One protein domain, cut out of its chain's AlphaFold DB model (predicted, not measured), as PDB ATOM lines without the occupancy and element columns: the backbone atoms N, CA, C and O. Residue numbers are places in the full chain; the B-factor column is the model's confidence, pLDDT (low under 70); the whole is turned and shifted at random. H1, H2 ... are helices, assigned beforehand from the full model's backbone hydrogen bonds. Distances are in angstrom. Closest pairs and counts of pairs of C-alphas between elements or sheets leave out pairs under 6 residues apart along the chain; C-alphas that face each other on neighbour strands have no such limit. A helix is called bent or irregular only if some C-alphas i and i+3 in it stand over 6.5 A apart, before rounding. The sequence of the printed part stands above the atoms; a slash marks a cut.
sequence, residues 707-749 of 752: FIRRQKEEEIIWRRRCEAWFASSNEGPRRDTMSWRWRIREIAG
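This is residues 707 to 749 of the 752 residues of an uncharacterized protein of fungal sp. No.11243 (UniProt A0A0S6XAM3). A flat, open hook of two helices and a wide loop: the long helix H1 makes a straight arm, a loop of residues 724 to 738 swings out from its end and folds back, and the short helix H2 follows, coming near the end of H1 without packing on it. Residues 707 to 720 of H1 stick out as the arm, and residues 728 to 733 stick out at the loop. The printed part has 43 residues, with two named helices in the order H1, H2 and no named strand, and its class is all helix. The whole is loose, with a radius of gyration of the C-alphas of 12.8 A, and spans 39 by 30 by 7 A.

The longest helix is H1, residues 707 to 723, of which residues 707 to 720 stand free. H2, residues 739 to 747, is near H1, with 7 pairs of C-alphas within 10 A but no pair within 8 A. In H1 and H2 every O i to N i+4 pair is within hydrogen-bond range.

H1 begins at C-alpha 707, at (173.115, 224.023, 204.502), and ends at C-alpha 723, at (161.809, 211.766, 221.088), a length of 23.5 A. H2 runs from Ser 739 to Ile 747, 12.7 A from first to last C-alpha, and ends at C-alpha 747, at (164.537, 201.895, 213.327). Neither helix is bent or irregular.

The two C-alphas farthest apart, those of Phe 707 and Asp 736, are 38.7 A apart. The link from H1 to H2, 15 residues, is long. The printed part has no cut. Its mean pLDDT is 72.3, and confidence is low, under 70, at residues 724 to 740, 747 and 749.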
ATOM      1  N   PHE A 707     172.525 225.153 203.779       82.56
ATOM      2  CA  PHE A 707     173.115 224.023 204.502       82.56
ATOM      3  C   PHE A 707     172.690 224.050 205.973       82.56
ATOM      4  O   PHE A 707     172.254 223.025 206.497       82.56
ATOM      5  N   ILE A 708     172.736 225.221 206.617       83.88
ATOM      6  CA  ILE A 708     172.300 225.397 208.009       83.88
ATOM      7  C   ILE A 708     170.808 225.074 208.154       83.88
ATOM      8  O   ILE A 708     170.431 224.330 209.061       83.88
ATOM      9  N   ARG A 709     169.949 225.564 207.250       81.94
ATOM     10  CA  ARG A 709     168.516 225.229 207.245       81.94
ATOM     11  C   ARG A 709     168.302 223.728 207.071       81.94
ATOM     12  O   ARG A 709     167.541 223.138 207.831       81.94
ATOM     13  N   ARG A 710     169.016 223.093 206.140       84.75
ATOM     14  CA  ARG A 710     168.921 221.648 205.899       84.75
ATOM     15  C   ARG A 710     169.418 220.813 207.080       84.75
ATOM     16  O   ARG A 710     168.795 219.802 207.385       84.75
ATOM     17  N   GLN A 711     170.482 221.239 207.764       90.25
ATOM     18  CA  GLN A 711     170.939 220.614 209.007       90.25
ATOM     19  C   GLN A 711     169.917 220.785 210.133       90.25
ATOM     20  O   GLN A 711     169.609 219.805 210.796       90.25
ATOM     21  N   LYS A 712     169.317 221.971 210.308       87.75
ATOM     22  CA  LYS A 712     168.241 222.193 211.293       87.75
ATOM     23  C   LYS A 712     166.995 221.351 210.989       87.75
ATOM     24  O   LYS A 712     166.434 220.745 211.895       87.75
ATOM     25  N   GLU A 713     166.577 221.253 209.727       88.81
ATOM     26  CA  GLU A 713     165.472 220.378 209.303       88.81
ATOM     27  C   GLU A 713     165.788 218.893 209.553       88.81
ATOM     28  O   GLU A 713     164.953 218.167 210.100       88.81
ATOM     29  N   GLU A 714     166.999 218.440 209.217       89.94
ATOM     30  CA  GLU A 714     167.461 217.077 209.492       89.94
ATOM     31  C   GLU A 714     167.542 216.801 211.004       89.94
ATOM     32  O   GLU A 714     167.056 215.764 211.463       89.94
ATOM     33  N   GLU A 715     168.047 217.742 211.803       88.56
ATOM     34  CA  GLU A 715     168.087 217.654 213.263       88.56
ATOM     35  C   GLU A 715     166.677 217.577 213.864       88.56
ATOM     36  O   GLU A 715     166.438 216.743 214.732       88.56
ATOM     37  N   ILE A 716     165.707 218.360 213.375       87.19
ATOM     38  CA  ILE A 716     164.300 218.282 213.806       87.19
ATOM     39  C   ILE A 716     163.701 216.904 213.484       87.19
ATOM     40  O   ILE A 716     162.975 216.335 214.305       87.19
ATOM     41  N   ILE A 717     164.016 216.331 212.317       87.31
ATOM     42  CA  ILE A 717     163.578 214.980 211.934       87.31
ATOM     43  C   ILE A 717     164.208 213.924 212.855       87.31
ATOM     44  O   ILE A 717     163.500 213.038 213.344       87.31
ATOM     45  N   TRP A 718     165.508 214.025 213.145       81.75
ATOM     46  CA  TRP A 718     166.191 213.146 214.097       81.75
ATOM     47  C   TRP A 718     165.656 213.304 215.521       81.75
ATOM     48  O   TRP A 718     165.408 212.301 216.187       81.75
ATOM     49  N   ARG A 719     165.392 214.535 215.961       83.31
ATOM     50  CA  ARG A 719     164.819 214.857 217.269       83.31
ATOM     51  C   ARG A 719     163.446 214.210 217.422       83.31
ATOM     52  O   ARG A 719     163.285 213.431 218.349       83.31
ATOM     53  N   ARG A 720     162.525 214.372 216.461       83.00
ATOM     54  CA  ARG A 720     161.220 213.667 216.441       83.00
ATOM     55  C   ARG A 720     161.354 212.140 216.404       83.00
ATOM     56  O   ARG A 720     160.553 211.422 216.998       83.00
ATOM     57  N   ARG A 721     162.364 211.607 215.707       79.31
ATOM     58  CA  ARG A 721     162.622 210.157 215.637       79.31
ATOM     59  C   ARG A 721     163.139 209.588 216.966       79.31
ATOM     60  O   ARG A 721     162.788 208.461 217.315       79.31
ATOM     61  N   CYS A 722     163.937 210.366 217.694       75.56
ATOM     62  CA  CYS A 722     164.553 210.005 218.971       75.56
ATOM     63  C   CYS A 722     163.740 210.447 220.204       75.56
ATOM     64  O   CYS A 722     163.962 209.929 221.294       75.56
ATOM     65  N   GLU A 723     162.763 211.340 220.051       73.38
ATOM     66  CA  GLU A 723     161.809 211.766 221.088       73.38
ATOM     67  C   GLU A 723     161.049 210.569 221.677       73.38
ATOM     68  O   GLU A 723     160.825 210.488 222.877       73.38
ATOM     69  N   ALA A 724     160.776 209.545 220.864       68.19
ATOM     70  CA  ALA A 724     160.207 208.283 221.332       68.19
ATOM     71  C   ALA A 724     161.175 207.413 222.171       68.19
ATOM     72  O   ALA A 724     160.770 206.348 222.652       68.19
ATOM     73  N   TRP A 725     162.443 207.798 222.352       63.88
ATOM     74  CA  TRP A 725     163.450 207.080 223.151       63.88
ATOM     75  C   TRP A 725     163.769 207.793 224.467       63.88
ATOM     76  O   TRP A 725     163.858 207.130 225.501       63.88
ATOM     77  N   PHE A 726     163.861 209.119 224.450       65.69
ATOM     78  CA  PHE A 726     164.040 209.926 225.655       65.69
ATOM     79  C   PHE A 726     162.698 210.161 226.366       65.69
ATOM     80  O   PHE A 726     161.635 210.066 225.757       65.69
ATOM     81  N   ALA A 727     162.723 210.419 227.674       60.62
ATOM     82  CA  ALA A 727     161.577 211.066 228.308       60.62
ATOM     83  C   ALA A 727     161.538 212.517 227.813       60.62
ATOM     84  O   ALA A 727     162.597 213.142 227.702       60.62
ATOM     85  N   SER A 728     160.350 213.056 227.524       60.31
ATOM     86  CA  SER A 728     160.215 214.508 227.396       60.31
ATOM     87  C   SER A 728     160.709 215.126 228.703       60.31
ATOM     88  O   SER A 728     160.362 214.629 229.771       60.31
ATOM     89  N   SER A 729     161.522 216.183 228.648       54.16
ATOM     90  CA  SER A 729     162.216 216.734 229.828       54.16
ATOM     91  C   SER A 729     161.286 217.311 230.906       54.16
ATOM     92  O   SER A 729     161.766 217.803 231.921       54.16
ATOM     93  N   ASN A 730     159.973 217.268 230.670       57.59
ATOM     94  CA  ASN A 730     158.911 217.737 231.550       57.59
ATOM     95  C   ASN A 730     158.031 216.595 232.111       57.59
ATOM     96  O   ASN A 730     157.110 216.853 232.879       57.59
ATOM     97  N   GLU A 731     158.295 215.336 231.738       54.75
ATOM     98  CA  GLU A 731     157.664 214.152 232.328       54.75
ATOM     99  C   GLU A 731     158.715 213.336 233.096       54.75
ATOM    100  O   GLU A 731     159.850 213.174 232.648       54.75
ATOM    101  N   GLY A 732     158.340 212.845 234.281       57.09
ATOM    102  CA  GLY A 732     159.243 212.138 235.196       57.09
ATOM    103  C   GLY A 732     159.740 210.774 234.684       57.09
ATOM    104  O   GLY A 732     159.541 210.429 233.518       57.09
ATOM    105  N   PRO A 733     160.380 209.962 235.555       53.47
ATOM    106  CA  PRO A 733     160.946 208.665 235.190       53.47
ATOM    107  C   PRO A 733     159.986 207.838 234.335       53.47
ATOM    108  O   PRO A 733     158.875 207.501 234.750       53.47
ATOM    109  N   ARG A 734     160.414 207.579 233.096       58.78
ATOM    110  CA  ARG A 734     159.555 207.067 232.033       58.78
ATOM    111  C   ARG A 734     158.944 205.733 232.450       58.78
ATOM    112  O   ARG A 734     159.681 204.755 232.560       58.78
ATOM    113  N   ARG A 735     157.613 205.696 232.616       58.91
ATOM    114  CA  ARG A 735     156.864 204.460 232.898       58.91
ATOM    115  C   ARG A 735     157.348 203.358 231.965       58.91
ATOM    116  O   ARG A 735     157.330 203.521 230.741       58.91
ATOM    117  N   ASP A 736     157.761 202.257 232.575       55.94
ATOM    118  CA  ASP A 736     158.536 201.127 232.055       55.94
ATOM    119  C   ASP A 736     157.752 200.230 231.079       55.94
ATOM    120  O   ASP A 736     157.907 199.017 230.981       55.94
ATOM    121  N   THR A 737     156.969 200.872 230.216       61.34
ATOM    122  CA  THR A 737     156.609 200.321 228.923       61.34
ATOM    123  C   THR A 737     157.903 200.102 228.125       61.34
ATOM    124  O   THR A 737     158.530 201.033 227.618       61.34
ATOM    125  N   MET A 738     158.305 198.842 227.939       63.84
ATOM    126  CA  MET A 738     159.427 198.451 227.062       63.84
ATOM    127  C   MET A 738     159.186 198.776 225.565       63.84
ATOM    128  O   MET A 738     159.948 198.343 224.701       63.84
ATOM    129  N   SER A 739     158.158 199.571 225.249       69.12
ATOM    130  CA  SER A 739     157.797 200.123 223.937       69.12
ATOM    131  C   SER A 739     158.995 200.731 223.194       69.12
ATOM    132  O   SER A 739     159.198 200.458 222.009       69.12
ATOM    133  N   TRP A 740     159.855 201.467 223.902       68.25
ATOM    134  CA  TRP A 740     161.063 202.080 223.347       68.25
ATOM    135  C   TRP A 740     162.058 201.051 222.786       68.25
ATOM    136  O   TRP A 740     162.660 201.288 221.739       68.25
ATOM    137  N   ARG A 741     162.175 199.867 223.408       72.69
ATOM    138  CA  ARG A 741     163.056 198.779 222.937       72.69
ATOM    139  C   ARG A 741     162.595 198.220 221.590       72.69
ATOM    140  O   ARG A 741     163.421 197.878 220.747       72.69
ATOM    141  N   TRP A 742     161.282 198.155 221.373       73.50
ATOM    142  CA  TRP A 742     160.694 197.734 220.101       73.50
ATOM    143  C   TRP A 742     160.856 198.809 219.019       73.50
ATOM    144  O   TRP A 742     161.223 198.484 217.891       73.50
ATOM    145  N   ARG A 743     160.705 200.090 219.387       72.75
ATOM    146  CA  ARG A 743     160.947 201.243 218.499       72.75
ATOM    147  C   ARG A 743     162.395 201.303 217.990       72.75
ATOM    148  O   ARG A 743     162.625 201.665 216.840       72.75
ATOM    149  N   ILE A 744     163.372 200.911 218.816       72.88
ATOM    150  CA  ILE A 744     164.783 200.791 218.403       72.88
ATOM    151  C   ILE A 744     164.965 199.714 217.321       72.88
ATOM    152  O   ILE A 744     165.638 199.980 216.327       72.88
ATOM    153  N   ARG A 745     164.351 198.526 217.457       73.81
ATOM    154  CA  ARG A 745     164.471 197.446 216.449       73.81
ATOM    155  C   ARG A 745     163.888 197.840 215.093       73.81
ATOM    156  O   ARG A 745     164.526 197.613 214.071       73.81
ATOM    157  N   GLU A 746     162.718 198.479 215.110       75.12
ATOM    158  CA  GLU A 746     162.044 199.009 213.918       75.12
ATOM    159  C   GLU A 746     162.939 200.009 213.164       75.12
ATOM    160  O   GLU A 746     163.093 199.929 211.947       75.12
ATOM    161  N   ILE A 747     163.606 200.910 213.894       66.06
ATOM    162  CA  ILE A 747     164.537 201.895 213.327       66.06
ATOM    163  C   ILE A 747     165.856 201.254 212.865       66.06
ATOM    164  O   ILE A 747     166.413 201.690 211.858       66.06
ATOM    165  N   ALA A 748     166.327 200.206 213.544       76.12
ATOM    166  CA  ALA A 748     167.500 199.422 213.153       76.12
ATOM    167  C   ALA A 748     167.263 198.516 211.924       76.12
ATOM    168  O   ALA A 748     168.190 197.836 211.484       76.12
ATOM    169  N   GLY A 749     166.045 198.485 211.369       65.25
ATOM    170  CA  GLY A 749     165.693 197.640 210.223       65.25
ATOM    171  C   GLY A 749     165.634 196.146 210.552       65.25
ATOM    172  O   GLY A 749     165.667 195.316 209.644       65.25
TER     173      GLY A 749